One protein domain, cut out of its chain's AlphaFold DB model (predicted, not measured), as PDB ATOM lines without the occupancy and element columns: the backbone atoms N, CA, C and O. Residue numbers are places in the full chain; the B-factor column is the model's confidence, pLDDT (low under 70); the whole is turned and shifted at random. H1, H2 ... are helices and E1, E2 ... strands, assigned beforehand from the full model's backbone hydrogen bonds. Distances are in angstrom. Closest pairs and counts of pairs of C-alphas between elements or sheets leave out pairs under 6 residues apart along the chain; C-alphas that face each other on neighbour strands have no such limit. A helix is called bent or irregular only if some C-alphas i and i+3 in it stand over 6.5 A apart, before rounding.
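What this domain is: This is residues 141 to 255 of the 832 residues of the protein "ParB domain-containing protein" of Fulvimarina pelagi HTCC2506 (UniProt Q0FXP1). The model shows two lobes: a small one in which the hairpin E1 E2 has H6 and H7 close by, and a larger one of helices, where H3 and H5 run side by side with H2 and H4 packed round them. H1 joins the larger lobe by touching H3, about perpendicular to it. The printed part has 115 residues, with seven named helices and two named strands in the order H1 H2 H3 H4 H5 H6 E1 E2 H7; the class is mostly helix, and the sheet, in the order E1 - E2, is antiparallel. The whole is compact, with a radius of gyration of the C-alphas of 14.9 A and spans of 44 by 30 by 25 A.

Where its parts are: Find C-alpha 233 at (67.505, 22.361, 5.906), where E1 begins; it holds residues 233 to 235, and E2 holds 247 to 249. Before them, H6 covers residues 216 to 229, 18.4 A long and irregular, C-alphas 220 and 223 being 9.3 A apart. H7, residues 252 to 255, ends at C-alpha 255 at (62.913, 17.526, -2.390). H1, residues 141 to 149, begins at C-alpha 141 at (79.912, 36.456, 17.673) and measures 12.3 A. Next come H2, residues 153 to 160, and H3, residues 166 to 174, 14.0 A long. H3 is neither bent nor irregular, but only just: C-alphas 171 and 174 are 6.2 A apart. H4, residues 178 to 191, is 20.4 A long and irregular, with C-alphas 187 and 190 7.2 A apart; H5 holds residues 199 to 206.

How they stand to each other: Look first at the hairpin E1 and E2, antiparallel at 161 degrees: N 234 and O 248 are 2.9 A apart, within hydrogen-bond range. Residues 211 to 212 pair with 248 to 249 of E2, antiparallel. The closest C-alphas of H6 and E2, Ala 218 and Phe 249, are 7.5 A apart. H6 touches H7, closest at the C-alphas of Tyr 226 and Leu 255, 6.9 A. Toward the other helices, the closest C-alphas of E1 and H3 are Thr 234 and Leu 174, 6.8 A apart. H3 is the hub and touches H5 at a shallow tilt of 17 degrees, the same way, with the C-alphas of Thr 168 and Ser 199 closest at 4.1 A. H2 and H3 form a helical hairpin and touch, closest at Tyr 159 and Leu 166, whose C-alphas are 6.8 A apart. H1 touches H3 about perpendicular at 82 degrees, closest at the C-alphas of Lys 147 and Thr 173, 6.2 A. H4 touches H5 at a steep tilt of 47 degrees, opposite ways, closest at the C-alphas of Val 184 and His 205, 6.5 A. In H1, H2 and H5 every O i to N i+4 pair is within hydrogen-bond range, against 2 of 5 in H3, with 6 of 6 O i to N i+3 pairs, 8 of 10 in H4 and 6 of 10 in H6; H7 is too short for such a pair.

The domain as a whole: Look for the two C-alphas farthest apart at Ser 161 and Phe 220, 44.4 A. The printed part has no cut. The link from E1 to E2, with 11 residues, is long. Confidence is under 70 at residues 193 to 197 and 240 to 245; the mean pLDDT of the printed part is 86.9.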
ATOM      1  N   ARG A 141      78.754  37.105  17.023       86.00
ATOM      2  CA  ARG A 141      79.912  36.456  17.673       86.00
ATOM      3  C   ARG A 141      79.496  35.667  18.914       86.00
ATOM      4  O   ARG A 141      79.986  34.555  19.084       86.00
ATOM      5  N   VAL A 142      78.566  36.176  19.730       88.81
ATOM      6  CA  VAL A 142      78.015  35.412  20.867       88.81
ATOM      7  C   VAL A 142      77.304  34.147  20.374       88.81
ATOM      8  O   VAL A 142      77.598  33.064  20.869       88.81
ATOM      9  N   ARG A 143      76.447  34.240  19.348       87.75
ATOM     10  CA  ARG A 143      75.745  33.079  18.764       87.75
ATOM     11  C   ARG A 143      76.714  32.055  18.147       87.75
ATOM     12  O   ARG A 143      76.585  30.869  18.443       87.75
ATOM     13  N   LYS A 144      77.741  32.497  17.400       89.06
ATOM     14  CA  LYS A 144      78.828  31.624  16.903       89.06
ATOM     15  C   LYS A 144      79.594  30.960  18.072       89.06
ATOM     16  O   LYS A 144      79.911  29.780  17.986       89.06
ATOM     17  N   ARG A 145      79.840  31.642  19.204       89.25
ATOM     18  CA  ARG A 145      80.437  30.998  20.400       89.25
ATOM     19  C   ARG A 145      79.509  29.977  21.064       89.25
ATOM     20  O   ARG A 145      79.984  28.910  21.431       89.25
ATOM     21  N   MET A 146      78.208  30.254  21.168       89.38
ATOM     22  CA  MET A 146      77.242  29.311  21.752       89.38
ATOM     23  C   MET A 146      77.159  27.995  20.972       89.38
ATOM     24  O   MET A 146      77.139  26.936  21.589       89.38
ATOM     25  N   LYS A 147      77.182  28.037  19.632       90.75
ATOM     26  CA  LYS A 147      77.219  26.816  18.804       90.75
ATOM     27  C   LYS A 147      78.500  25.996  19.004       90.75
ATOM     28  O   LYS A 147      78.426  24.777  18.992       90.75
ATOM     29  N   LEU A 148      79.646  26.640  19.252       92.38
ATOM     30  CA  LEU A 148      80.900  25.947  19.588       92.38
ATOM     31  C   LEU A 148      80.897  25.359  21.012       92.38
ATOM     32  O   LEU A 148      81.460  24.291  21.226       92.38
ATOM     33  N   ALA A 149      80.248  26.023  21.974       89.62
ATOM     34  CA  ALA A 149      80.090  25.521  23.343       89.62
ATOM     35  C   ALA A 149      79.090  24.351  23.464       89.62
ATOM     36  O   ALA A 149      79.094  23.651  24.471       89.62
ATOM     37  N   ALA A 150      78.239  24.137  22.455       91.06
ATOM     38  CA  ALA A 150      77.254  23.055  22.413       91.06
ATOM     39  C   ALA A 150      77.803  21.719  21.861       91.06
ATOM     40  O   ALA A 150      77.060  20.741  21.787       91.06
ATOM     41  N   ILE A 151      79.075  21.662  21.458       94.75
ATOM     42  CA  ILE A 151      79.729  20.457  20.918       94.75
ATOM     43  C   ILE A 151      80.039  19.457  22.048       94.75
ATOM     44  O   ILE A 151      80.244  19.852  23.195       94.75
ATOM     45  N   ALA A 152      80.095  18.162  21.722       95.12
ATOM     46  CA  ALA A 152      80.564  17.100  22.608       95.12
ATOM     47  C   ALA A 152      81.895  17.492  23.306       95.12
ATOM     48  O   ALA A 152      82.866  17.809  22.606       95.12
ATOM     49  N   PRO A 153      81.972  17.474  24.656       93.19
ATOM     50  CA  PRO A 153      83.139  17.956  25.405       93.19
ATOM     51  C   PRO A 153      84.468  17.318  24.989       93.19
ATOM     52  O   PRO A 153      85.494  17.994  24.973       93.19
ATOM     53  N   GLU A 154      84.448  16.048  24.582       93.50
ATOM     54  CA  GLU A 154      85.625  15.319  24.107       93.50
ATOM     55  C   GLU A 154      86.287  16.017  22.902       93.50
ATOM     56  O   GLU A 154      87.512  16.103  22.821       93.50
ATOM     57  N   LEU A 155      85.496  16.596  21.991       93.50
ATOM     58  CA  LEU A 155      86.009  17.341  20.833       93.50
ATOM     59  C   LEU A 155      86.549  18.721  21.225       93.50
ATOM     60  O   LEU A 155      87.502  19.210  20.617       93.50
ATOM     61  N   VAL A 156      85.982  19.334  22.266       92.44
ATOM     62  CA  VAL A 156      86.519  20.571  22.851       92.44
ATOM     63  C   VAL A 156      87.878  20.296  23.504       92.44
ATOM     64  O   VAL A 156      88.797  21.094  23.332       92.44
ATOM     65  N   ASP A 157      88.062  19.141  24.150       91.94
ATOM     66  CA  ASP A 157      89.365  18.692  24.658       91.94
ATOM     67  C   ASP A 157      90.374  18.404  23.531       91.94
ATOM     68  O   ASP A 157      91.513  18.869  23.615       91.94
ATOM     69  N   HIS A 158      89.964  17.764  22.429       90.62
ATOM     70  CA  HIS A 158      90.816  17.619  21.237       90.62
ATOM     71  C   HIS A 158      91.178  18.966  20.577       90.62
ATOM     72  O   HIS A 158      92.231  19.085  19.944       90.62
ATOM     73  N   TYR A 159      90.348  20.003  20.722       90.75
ATOM     74  CA  TYR A 159      90.700  21.365  20.311       90.75
ATOM     75  C   TYR A 159      91.662  22.032  21.312       90.75
ATOM     76  O   TYR A 159      92.654  22.633  20.899       90.75
ATOM     77  N   ARG A 160      91.437  21.877  22.626       89.38
ATOM     78  CA  ARG A 160      92.331  22.357  23.705       89.38
ATOM     79  C   ARG A 160      93.739  21.752  23.617       89.38
ATOM     80  O   ARG A 160      94.707  22.438  23.938       89.38
ATOM     81  N   SER A 161      93.870  20.496  23.182       87.75
ATOM     82  CA  SER A 161      95.161  19.827  22.956       87.75
ATOM     83  C   SER A 161      95.835  20.192  21.628       87.75
ATOM     84  O   SER A 161      96.992  19.824  21.421       87.75
ATOM     85  N   GLY A 162      95.134  20.878  20.718       86.19
ATOM     86  CA  GLY A 162      95.594  21.131  19.350       86.19
ATOM     87  C   GLY A 162      95.559  19.903  18.430       86.19
ATOM     88  O   GLY A 162      96.181  19.930  17.371       86.19
ATOM     89  N   THR A 163      94.850  18.832  18.810       87.69
ATOM     90  CA  THR A 163      94.636  17.638  17.970       87.69
ATOM     91  C   THR A 163      93.704  17.930  16.790       87.69
ATOM     92  O   THR A 163      93.882  17.358  15.718       87.69
ATOM     93  N   ILE A 164      92.743  18.845  16.961       89.50
ATOM     94  CA  ILE A 164      91.932  19.401  15.870       89.50
ATOM     95  C   ILE A 164      92.028  20.929  15.829       89.50
ATOM     96  O   ILE A 164      92.275  21.583  16.842       89.50
ATOM     97  N   THR A 165      91.828  21.514  14.647       89.44
ATOM     98  CA  THR A 165      91.804  22.973  14.467       89.44
ATOM     99  C   THR A 165      90.437  23.556  14.839       89.44
ATOM    100  O   THR A 165      89.433  22.842  14.900       89.44
ATOM    101  N   LEU A 166      90.371  24.880  15.030       88.44
ATOM    102  CA  LEU A 166      89.091  25.575  15.218       88.44
ATOM    103  C   LEU A 166      88.149  25.368  14.019       88.44
ATOM    104  O   LEU A 166      86.948  25.275  14.220       88.44
ATOM    105  N   ASP A 167      88.673  25.258  12.797       88.31
ATOM    106  CA  ASP A 167      87.870  25.001  11.594       88.31
ATOM    107  C   ASP A 167      87.267  23.588  11.576       88.31
ATOM    108  O   ASP A 167      86.082  23.414  11.290       88.31
ATOM    109  N   THR A 168      88.031  22.580  12.004       90.38
ATOM    110  CA  THR A 168      87.495  21.231  12.237       90.38
ATOM    111  C   THR A 168      86.416  21.240  13.325       90.38
ATOM    112  O   THR A 168      85.392  20.579  13.171       90.38
ATOM    113  N   LEU A 169      86.593  22.021  14.399       92.00
ATOM    114  CA  LEU A 169      85.584  22.168  15.455       92.00
ATOM    115  C   LEU A 169      84.322  22.909  14.958       92.00
ATOM    116  O   LEU A 169      83.211  22.497  15.278       92.00
ATOM    117  N   MET A 170      84.468  23.954  14.133       92.31
ATOM    118  CA  MET A 170      83.343  24.660  13.500       92.31
ATOM    119  C   MET A 170      82.524  23.719  12.608       92.31
ATOM    120  O   MET A 170      81.296  23.737  12.680       92.31
ATOM    121  N   ALA A 171      83.173  22.832  11.846       91.69
ATOM    122  CA  ALA A 171      82.490  21.841  11.012       91.69
ATOM    123  C   ALA A 171      81.561  20.892  11.800       91.69
ATOM    124  O   ALA A 171      80.503  20.525  11.291       91.69
ATOM    125  N   PHE A 172      81.892  20.537  13.048       93.69
ATOM    126  CA  PHE A 172      81.029  19.690  13.887       93.69
ATOM    127  C   PHE A 172      79.721  20.372  14.331       93.69
ATOM    128  O   PHE A 172      78.790  19.678  14.738       93.69
ATOM    129  N   THR A 173      79.601  21.701  14.214       93.56
ATOM    130  CA  THR A 173      78.379  22.444  14.600       93.56
ATOM    131  C   THR A 173      77.187  22.253  13.653       93.56
ATOM    132  O   THR A 173      76.071  22.666  13.995       93.56
ATOM    133  N   LEU A 174      77.407  21.595  12.502       91.50
ATOM    134  CA  LEU A 174      76.369  21.170  11.555       91.50
ATOM    135  C   LEU A 174      75.348  20.202  12.174       91.50
ATOM    136  O   LEU A 174      74.227  20.118  11.690       91.50
ATOM    137  N   THR A 175      75.700  19.496  13.253       90.75
ATOM    138  CA  THR A 175      74.741  18.704  14.032       90.75
ATOM    139  C   THR A 175      74.869  19.007  15.518       90.75
ATOM    140  O   THR A 175      75.976  19.137  16.035       90.75
ATOM    141  N   ASP A 176      73.742  19.070  16.226       90.12
ATOM    142  CA  ASP A 176      73.705  19.149  17.694       90.12
ATOM    143  C   ASP A 176      73.728  17.749  18.354       90.12
ATOM    144  O   ASP A 176      73.691  17.623  19.578       90.12
ATOM    145  N   CYS A 177      73.802  16.669  17.563       92.38
ATOM    146  CA  CYS A 177      73.838  15.294  18.059       92.38
ATOM    147  C   CYS A 177      75.262  14.859  18.451       92.38
ATOM    148  O   CYS A 177      76.068  14.487  17.596       92.38
ATOM    149  N   HIS A 178      75.561  14.837  19.756       95.75
ATOM    150  CA  HIS A 178      76.867  14.408  20.292       95.75
ATOM    151  C   HIS A 178      77.268  12.984  19.881       95.75
ATOM    152  O   HIS A 178      78.452  12.720  19.686       95.75
ATOM    153  N   ASP A 179      76.315  12.067  19.704       93.56
ATOM    154  CA  ASP A 179      76.626  10.704  19.254       93.56
ATOM    155  C   ASP A 179      77.108  10.681  17.796       93.56
ATOM    156  O   ASP A 179      78.129  10.056  17.509       93.56
ATOM    157  N   ARG A 180      76.469  11.446  16.897       90.81
ATOM    158  CA  ARG A 180      76.922  11.588  15.500       90.81
ATOM    159  C   ARG A 180      78.235  12.372  15.397       90.81
ATOM    160  O   ARG A 180      79.078  12.032  14.573       90.81
ATOM    161  N   GLN A 181      78.450  13.373  16.255       95.44
ATOM    162  CA  GLN A 181      79.744  14.061  16.360       95.44
ATOM    163  C   GLN A 181      80.872  13.081  16.735       95.44
ATOM    164  O   GLN A 181      81.923  13.086  16.098       95.44
ATOM    165  N   ARG A 182      80.648  12.199  17.721       95.19
ATOM    166  CA  ARG A 182      81.634  11.184  18.143       95.19
ATOM    167  C   ARG A 182      81.845  10.081  17.105       95.19
ATOM    168  O   ARG A 182      82.982   9.670  16.898       95.19
ATOM    169  N   GLU A 183      80.790   9.650  16.415       92.56
ATOM    170  CA  GLU A 183      80.878   8.717  15.282       92.56
ATOM    171  C   GLU A 183      81.763   9.281  14.159       92.56
ATOM    172  O   GLU A 183      82.741   8.648  13.762       92.56
ATOM    173  N   VAL A 184      81.479  10.503  13.692       91.94
ATOM    174  CA  VAL A 184      82.261  11.152  12.627       91.94
ATOM    175  C   VAL A 184      83.691  11.455  13.078       91.94
ATOM    176  O   VAL A 184      84.617  11.330  12.277       91.94
ATOM    177  N   PHE A 185      83.915  11.778  14.357       93.19
ATOM    178  CA  PHE A 185      85.271  11.916  14.886       93.19
ATOM    179  C   PHE A 185      86.061  10.600  14.824       93.19
ATOM    180  O   PHE A 185      87.193  10.599  14.345       93.19
ATOM    181  N   ALA A 186      85.463   9.471  15.217       91.75
ATOM    182  CA  ALA A 186      86.120   8.163  15.155       91.75
ATOM    183  C   ALA A 186      86.462   7.720  13.715       91.75
ATOM    184  O   ALA A 186      87.434   6.992  13.512       91.75
ATOM    185  N   LEU A 187      85.705   8.180  12.708       88.69
ATOM    186  CA  LEU A 187      86.018   7.949  11.292       88.69
ATOM    187  C   LEU A 187      87.236   8.759  10.812       88.69
ATOM    188  O   LEU A 187      88.040   8.245  10.034       88.69
ATOM    189  N   ILE A 188      87.392  10.011  11.264       89.25
ATOM    190  CA  ILE A 188      88.485  10.893  10.811       89.25
ATOM    191  C   ILE A 188      89.753  10.801  11.668       89.25
ATOM    192  O   ILE A 188      90.824  11.125  11.153       89.25
ATOM    193  N   GLU A 189      89.666  10.381  12.936       86.69
ATOM    194  CA  GLU A 189      90.787  10.358  13.892       86.69
ATOM    195  C   GLU A 189      92.070   9.712  13.319       86.69
ATOM    196  O   GLU A 189      93.128  10.344  13.415       86.69
ATOM    197  N   PRO A 190      92.020   8.557  12.614       83.94
ATOM    198  CA  PRO A 190      93.208   7.950  12.002       83.94
ATOM    199  C   PRO A 190      93.901   8.815  10.934       83.94
ATOM    200  O   PRO A 190      95.055   8.564  10.593       83.94
ATOM    201  N   THR A 191      93.215   9.823  10.388       75.12
ATOM    202  CA  THR A 191      93.704  10.692   9.300       75.12
ATOM    203  C   THR A 191      94.227  12.052   9.775       75.12
ATOM    204  O   THR A 191      94.909  12.742   9.014       75.12
ATOM    205  N   LEU A 192      93.978  12.432  11.037       73.81
ATOM    206  CA  LEU A 192      94.357  13.745  11.588       73.81
ATOM    207  C   LEU A 192      95.876  13.996  11.569       73.81
ATOM    208  O   LEU A 192      96.313  15.139  11.487       73.81
ATOM    209  N   GLY A 193      96.693  12.938  11.578       59.97
ATOM    210  CA  GLY A 193      98.151  13.029  11.429       59.97
ATOM    211  C   GLY A 193      98.653  13.281   9.998       59.97
ATOM    212  O   GLY A 193      99.866  13.367   9.795       59.97
ATOM    213  N   HIS A 194      97.764  13.354   9.000       56.66
ATOM    214  CA  HIS A 194      98.122  13.405   7.574       56.66
ATOM    215  C   HIS A 194      97.468  14.549   6.780       56.66
ATOM    216  O   HIS A 194      97.875  14.790   5.647       56.66
ATOM    217  N   SER A 195      96.504  15.282   7.351       53.44
ATOM    218  CA  SER A 195      95.884  16.447   6.704       53.44
ATOM    219  C   SER A 195      95.833  17.655   7.634       53.44
ATOM    220  O   SER A 195      95.341  17.568   8.756       53.44
ATOM    221  N   SER A 196      96.264  18.816   7.134       55.47
ATOM    222  CA  SER A 196      96.079  20.115   7.798       55.47
ATOM    223  C   SER A 196      94.637  20.642   7.725       55.47
ATOM    224  O   SER A 196      94.316  21.628   8.388       55.47
ATOM    225  N   SER A 197      93.759  19.985   6.957       66.25
ATOM    226  CA  SER A 197      92.326  20.275   6.882       66.25
ATOM    227  C   SER A 197      91.504  19.001   7.095       66.25
ATOM    228  O   SER A 197      91.416  18.136   6.220       66.25
ATOM    229  N   ALA A 198      90.910  18.887   8.284       79.88
ATOM    230  CA  ALA A 198      89.973  17.820   8.643       79.88
ATOM    231  C   ALA A 198      88.504  18.293   8.648       79.88
ATOM    232  O   ALA A 198      87.593  17.479   8.779       79.88
ATOM    233  N   SER A 199      88.253  19.590   8.441       86.94
ATOM    234  CA  SER A 199      86.909  20.171   8.366       86.94
ATOM    235  C   SER A 199      86.117  19.689   7.150       86.94
ATOM    236  O   SER A 199      84.939  19.368   7.289       86.94
ATOM    237  N   TYR A 200      86.742  19.566   5.973       84.12
ATOM    238  CA  TYR A 200      86.072  19.036   4.776       84.12
ATOM    239  C   TYR A 200      85.580  17.580   4.961       84.12
ATOM    240  O   TYR A 200      84.396  17.337   4.716       84.12
ATOM    241  N   PRO A 201      86.395  16.626   5.470       85.62
ATOM    242  CA  PRO A 201      85.911  15.303   5.878       85.62
ATOM    243  C   PRO A 201      84.740  15.329   6.874       85.62
ATOM    244  O   PRO A 201      83.758  14.624   6.649       85.62
ATOM    245  N   VAL A 202      84.799  16.160   7.928       90.00
ATOM    246  CA  VAL A 202      83.694  16.304   8.902       90.00
ATOM    247  C   VAL A 202      82.409  16.741   8.207       90.00
ATOM    248  O   VAL A 202      81.378  16.091   8.363       90.00
ATOM    249  N   ARG A 203      82.473  17.811   7.403       88.69
ATOM    250  CA  ARG A 203      81.321  18.345   6.659       88.69
ATOM    251  C   ARG A 203      80.712  17.272   5.764       88.69
ATOM    252  O   ARG A 203      79.521  17.013   5.872       88.69
ATOM    253  N   ARG A 204      81.546  16.595   4.965       85.50
ATOM    254  CA  ARG A 204      81.123  15.520   4.057       85.50
ATOM    255  C   ARG A 204      80.394  14.390   4.785       85.50
ATOM    256  O   ARG A 204      79.372  13.949   4.282       85.50
ATOM    257  N   HIS A 205      80.885  13.933   5.937       88.06
ATOM    258  CA  HIS A 205      80.229  12.860   6.697       88.06
ATOM    259  C   HIS A 205      78.982  13.319   7.464       88.06
ATOM    260  O   HIS A 205      78.075  12.522   7.697       88.06
ATOM    261  N   LEU A 206      78.894  14.589   7.858       88.88
ATOM    262  CA  LEU A 206      77.680  15.119   8.482       88.88
ATOM    263  C   LEU A 206      76.554  15.354   7.466       88.88
ATOM    264  O   LEU A 206      75.394  15.203   7.836       88.88
ATOM    265  N   THR A 207      76.876  15.637   6.200       87.81
ATOM    266  CA  THR A 207      75.887  15.917   5.142       87.81
ATOM    267  C   THR A 207      75.775  14.823   4.072       87.81
ATOM    268  O   THR A 207      75.121  15.031   3.055       87.81
ATOM    269  N   GLU A 208      76.346  13.630   4.293       83.06
ATOM    270  CA  GLU A 208      76.419  12.541   3.291       83.06
ATOM    271  C   GLU A 208      75.056  12.034   2.782       83.06
ATOM    272  O   GLU A 208      74.970  11.519   1.670       83.06
ATOM    273  N   THR A 209      73.991  12.206   3.570       80.62
ATOM    274  CA  THR A 209      72.604  11.865   3.200       80.62
ATOM    275  C   THR A 209      71.786  13.046   2.667       80.62
ATOM    276  O   THR A 209      70.628  12.854   2.313       80.62
ATOM    277  N   HIS A 210      72.340  14.262   2.663       86.75
ATOM    278  CA  HIS A 210      71.606  15.503   2.400       86.75
ATOM    279  C   HIS A 210      71.870  16.008   0.971       86.75
ATOM    280  O   HIS A 210      72.932  15.767   0.393       86.75
ATOM    281  N   MET A 211      70.936  16.771   0.399       87.88
ATOM    282  CA  MET A 211      71.105  17.373  -0.930       87.88
ATOM    283  C   MET A 211      71.664  18.805  -0.810       87.88
ATOM    284  O   MET A 211      71.044  19.629  -0.144       87.88
ATOM    285  N   PRO A 212      72.813  19.156  -1.422       89.50
ATOM    286  CA  PRO A 212      73.379  20.501  -1.294       89.50
ATOM    287  C   PRO A 212      72.527  21.564  -2.006       89.50
ATOM    288  O   PRO A 212      71.962  21.307  -3.075       89.50
ATOM    289  N   GLY A 213      72.491  22.777  -1.449       88.06
ATOM    290  CA  GLY A 213      71.673  23.902  -1.922       88.06
ATOM    291  C   GLY A 213      71.993  24.378  -3.341       88.06
ATOM    292  O   GLY A 213      71.119  24.857  -4.051       88.06
ATOM    293  N   HIS A 214      73.226  24.163  -3.802       85.12
ATOM    294  CA  HIS A 214      73.648  24.440  -5.177       85.12
ATOM    295  C   HIS A 214      73.305  23.321  -6.186       85.12
ATOM    296  O   HIS A 214      73.775  23.359  -7.324       85.12
ATOM    297  N   SER A 215      72.566  22.279  -5.787       89.06
ATOM    298  CA  SER A 215      72.069  21.260  -6.721       89.06
ATOM    299  C   SER A 215      70.909  21.804  -7.561       89.06
ATOM    300  O   SER A 215      70.131  22.633  -7.093       89.06
ATOM    301  N   ARG A 216      70.755  21.308  -8.793       91.19
ATOM    302  CA  ARG A 216      69.688  21.734  -9.720       91.19
ATOM    303  C   ARG A 216      68.273  21.609  -9.123       91.19
ATOM    304  O   ARG A 216      67.453  22.488  -9.335       91.19
ATOM    305  N   LEU A 217      68.024  20.577  -8.305       91.94
ATOM    306  CA  LEU A 217      66.751  20.382  -7.593       91.94
ATOM    307  C   LEU A 217      66.548  21.414  -6.473       91.94
ATOM    308  O   LEU A 217      65.477  22.003  -6.368       91.94
ATOM    309  N   ALA A 218      67.580  21.662  -5.660       91.75
ATOM    310  CA  ALA A 218      67.518  22.639  -4.573       91.75
ATOM    311  C   ALA A 218      67.390  24.087  -5.074       91.75
ATOM    312  O   ALA A 218      66.751  24.905  -4.416       91.75
ATOM    313  N   ARG A 219      67.958  24.394  -6.248       91.31
ATOM    314  CA  ARG A 219      67.776  25.678  -6.942       91.31
ATOM    315  C   ARG A 219      66.370  25.838  -7.503       91.31
ATOM    316  O   ARG A 219      65.759  26.868  -7.257       91.31
ATOM    317  N   PHE A 220      65.867  24.820  -8.204       93.50
ATOM    318  CA  PHE A 220      64.538  24.837  -8.815       93.50
ATOM    319  C   PHE A 220      63.412  25.003  -7.786       93.50
ATOM    320  O   PHE A 220      62.542  25.853  -7.942       93.50
ATOM    321  N   VAL A 221      63.441  24.202  -6.716       94.50
ATOM    322  CA  VAL A 221      62.428  24.260  -5.649       94.50
ATOM    323  C   VAL A 221      62.661  25.461  -4.726       94.50
ATOM    324  O   VAL A 221      61.711  26.074  -4.246       94.50
ATOM    325  N   GLY A 222      63.922  25.814  -4.474       92.25
ATOM    326  CA  GLY A 222      64.292  26.846  -3.514       92.25
ATOM    327  C   GLY A 222      64.118  26.408  -2.055       92.25
ATOM    328  O   GLY A 222      63.401  25.464  -1.718       92.25
ATOM    329  N   VAL A 223      64.800  27.113  -1.151       92.19
ATOM    330  CA  VAL A 223      64.752  26.811   0.290       92.19
ATOM    331  C   VAL A 223      63.377  27.138   0.882       92.19
ATOM    332  O   VAL A 223      62.852  26.354   1.667       92.19
ATOM    333  N   GLU A 224      62.774  28.263   0.488       92.94
ATOM    334  CA  GLU A 224      61.521  28.750   1.083       92.94
ATOM    335  C   GLU A 224      60.324  27.834   0.792       92.94
ATOM    336  O   GLU A 224      59.550  27.554   1.704       92.94
ATOM    337  N   ALA A 225      60.182  27.315  -0.435       93.44
ATOM    338  CA  ALA A 225      59.076  26.416  -0.781       93.44
ATOM    339  C   ALA A 225      59.203  25.056  -0.076       93.44
ATOM    340  O   ALA A 225      58.225  24.539   0.462       93.44
ATOM    341  N   TYR A 226      60.418  24.507  -0.007       95.62
ATOM    342  CA  TYR A 226      60.688  23.249   0.689       95.62
ATOM    343  C   TYR A 226      60.531  23.375   2.220       95.62
ATOM    344  O   TYR A 226      59.968  22.477   2.848       95.62
ATOM    345  N   GLU A 227      60.935  24.496   2.836       94.81
ATOM    346  CA  GLU A 227      60.631  24.772   4.253       94.81
ATOM    347  C   GLU A 227      59.126  25.024   4.490       94.81
ATOM    348  O   GLU A 227      58.612  24.656   5.547       94.81
ATOM    349  N   ALA A 228      58.396  25.589   3.519       94.19
ATOM    350  CA  ALA A 228      56.947  25.814   3.606       94.19
ATOM    351  C   ALA A 228      56.117  24.522   3.486       94.19
ATOM    352  O   ALA A 228      55.122  24.372   4.197       94.19
ATOM    353  N   ASP A 229      56.543  23.571   2.650       92.75
ATOM    354  CA  ASP A 229      56.019  22.197   2.626       92.75
ATOM    355  C   ASP A 229      56.375  21.438   3.933       92.75
ATOM    356  O   ASP A 229      55.657  20.547   4.401       92.75
ATOM    357  N   GLY A 230      57.455  21.848   4.604       90.88
ATOM    358  CA  GLY A 230      57.871  21.335   5.911       90.88
ATOM    359  C   GLY A 230      59.007  20.317   5.841       90.88
ATOM    360  O   GLY A 230      59.105  19.439   6.703       90.88
ATOM    361  N   GLY A 231      59.847  20.389   4.809       92.38
ATOM    362  CA  GLY A 231      61.199  19.844   4.858       92.38
ATOM    363  C   GLY A 231      62.105  20.698   5.756       92.38
ATOM    364  O   GLY A 231      61.849  21.881   5.973       92.38
ATOM    365  N   SER A 232      63.170  20.106   6.297       92.62
ATOM    366  CA  SER A 232      64.187  20.826   7.076       92.62
ATOM    367  C   SER A 232      65.491  20.976   6.289       92.62
ATOM    368  O   SER A 232      65.830  20.114   5.467       92.62
ATOM    369  N   VAL A 233      66.192  22.096   6.506       92.56
ATOM    370  CA  VAL A 233      67.505  22.361   5.906       92.56
ATOM    371  C   VAL A 233      68.560  22.669   6.971       92.56
ATOM    372  O   VAL A 233      68.430  23.594   7.785       92.56
ATOM    373  N   THR A 234      69.653  21.921   6.923       90.94
ATOM    374  CA  THR A 234      70.882  22.177   7.669       90.94
ATOM    375  C   THR A 234      71.635  23.356   7.046       90.94
ATOM    376  O   THR A 234      71.871  23.402   5.839       90.94
ATOM    377  N   ARG A 235      72.035  24.329   7.872       89.19
ATOM    378  CA  ARG A 235      72.758  25.545   7.454       89.19
ATOM    379  C   ARG A 235      74.051  25.686   8.257       89.19
ATOM    380  O   ARG A 235      74.010  25.606   9.486       89.19
ATOM    381  N   ASP A 236      75.178  25.938   7.596       88.25
ATOM    382  CA  ASP A 236      76.419  26.282   8.293       88.25
ATOM    383  C   ASP A 236      76.393  27.741   8.773       88.25
ATOM    384  O   ASP A 236      76.180  28.678   8.009       88.25
ATOM    385  N   LEU A 237      76.644  27.936  10.067       83.25
ATOM    386  CA  LEU A 237      76.745  29.254  10.693       83.25
ATOM    387  C   LEU A 237      78.150  29.876  10.531       83.25
ATOM    388  O   LEU A 237      78.347  31.050  10.852       83.25
ATOM    389  N   PHE A 238      79.149  29.106  10.092       82.81
ATOM    390  CA  PHE A 238      80.563  29.493  10.072       82.81
ATOM    391  C   PHE A 238      81.130  29.770   8.680       82.81
ATOM    392  O   PHE A 238      82.102  30.515   8.600       82.81
ATOM    393  N   SER A 239      80.514  29.261   7.616       79.06
ATOM    394  CA  SER A 239      80.738  29.714   6.244       79.06
ATOM    395  C   SER A 239      80.217  31.135   6.032       79.06
ATOM    396  O   SER A 239      79.102  31.451   6.443       79.06
ATOM    397  N   ASP A 240      80.984  31.944   5.311       67.44
ATOM    398  CA  ASP A 240      80.575  33.269   4.835       67.44
ATOM    399  C   ASP A 240      80.172  33.205   3.335       67.44
ATOM    400  O   ASP A 240      80.492  34.100   2.558       67.44
ATOM    401  N   ASP A 241      79.538  32.100   2.909       64.56
ATOM    402  CA  ASP A 241      79.157  31.825   1.513       64.56
ATOM    403  C   ASP A 241      77.700  32.207   1.212       64.56
ATOM    404  O   ASP A 241      76.769  31.687   1.827       64.56
ATOM    405  N   GLU A 242      77.515  33.068   0.211       54.44
ATOM    406  CA  GLU A 242      76.206  33.505  -0.290       54.44
ATOM    407  C   GLU A 242      75.672  32.600  -1.425       54.44
ATOM    408  O   GLU A 242      74.481  32.638  -1.727       54.44
ATOM    409  N   ASN A 243      76.505  31.729  -2.017       53.97
ATOM    410  CA  ASN A 243      76.165  30.933  -3.211       53.97
ATOM    411  C   ASN A 243      75.486  29.575  -2.915       53.97
ATOM    412  O   ASN A 243      75.272  28.770  -3.827       53.97
ATOM    413  N   GLY A 244      75.136  29.294  -1.657       60.56
ATOM    414  CA  GLY A 244      74.357  28.109  -1.277       60.56
ATOM    415  C   GLY A 244      75.156  26.808  -1.114       60.56
ATOM    416  O   GLY A 244      74.555  25.741  -0.983       60.56
ATOM    417  N   HIS A 245      76.490  26.868  -1.055       69.62
ATOM    418  CA  HIS A 245      77.328  25.770  -0.544       69.62
ATOM    419  C   HIS A 245      77.260  25.655   0.991       69.62
ATOM    420  O   HIS A 245      77.680  24.644   1.549       69.62
ATOM    421  N   ALA A 246      76.708  26.670   1.664       82.69
ATOM    422  CA  ALA A 246      76.424  26.712   3.100       82.69
ATOM    423  C   ALA A 246      75.120  26.002   3.540       82.69
ATOM    424  O   ALA A 246      74.813  25.991   4.735       82.69
ATOM    425  N   VAL A 247      74.323  25.463   2.607       89.00
ATOM    426  CA  VAL A 247      72.969  24.937   2.872       89.00
ATOM    427  C   VAL A 247      72.821  23.517   2.327       89.00
ATOM    428  O   VAL A 247      73.257  23.221   1.215       89.00
ATOM    429  N   TRP A 248      72.156  22.650   3.090       91.62
ATOM    430  CA  TRP A 248      71.823  21.277   2.714       91.62
ATOM    431  C   TRP A 248      70.371  20.965   3.071       91.62
ATOM    432  O   TRP A 248      69.892  21.363   4.124       91.62
ATOM    433  N   PHE A 249      69.677  20.246   2.196       92.38
ATOM    434  CA  PHE A 249      68.291  19.823   2.353       92.38
ATOM    435  C   PHE A 249      68.285  18.408   2.936       92.38
ATOM    436  O   PHE A 249      68.854  17.490   2.335       92.38
ATOM    437  N   ASP A 250      67.682  18.248   4.114       90.12
ATOM    438  CA  ASP A 250      67.861  17.053   4.950       90.12
ATOM    439  C   ASP A 250      67.122  15.811   4.405       90.12
ATOM    440  O   ASP A 250      67.528  14.684   4.691       90.12
ATOM    441  N   ASP A 251      66.073  16.004   3.593       90.38
ATOM    442  CA  ASP A 251      65.311  14.943   2.923       90.38
ATOM    443  C   ASP A 251      65.336  15.120   1.386       90.38
ATOM    444  O   ASP A 251      64.499  15.826   0.806       90.38
ATOM    445  N   PRO A 252      66.278  14.455   0.686       89.38
ATOM    446  CA  PRO A 252      66.340  14.470  -0.773       89.38
ATOM    447  C   PRO A 252      65.139  13.810  -1.464       89.38
ATOM    448  O   PRO A 252      64.890  14.110  -2.630       89.38
ATOM    449  N   VAL A 253      64.408  12.911  -0.794       88.75
ATOM    450  CA  VAL A 253      63.234  12.235  -1.375       88.75
ATOM    451  C   VAL A 253      62.054  13.200  -1.396       88.75
ATOM    452  O   VAL A 253      61.380  13.319  -2.417       88.75
ATOM    453  N   ARG A 254      61.861  13.959  -0.312       91.38
ATOM    454  CA  ARG A 254      60.888  15.054  -0.260       91.38
ATOM    455  C   ARG A 254      61.208  16.155  -1.269       91.38
ATOM    456  O   ARG A 254      60.313  16.598  -1.982       91.38
ATOM    457  N   LEU A 255      62.478  16.547  -1.386       93.56
ATOM    458  CA  LEU A 255      62.913  17.526  -2.390       93.56
ATOM    459  C   LEU A 255      62.639  17.045  -3.828       93.56
ATOM    460  O   LEU A 255      62.222  17.838  -4.666       93.56
TER     461      LEU A 255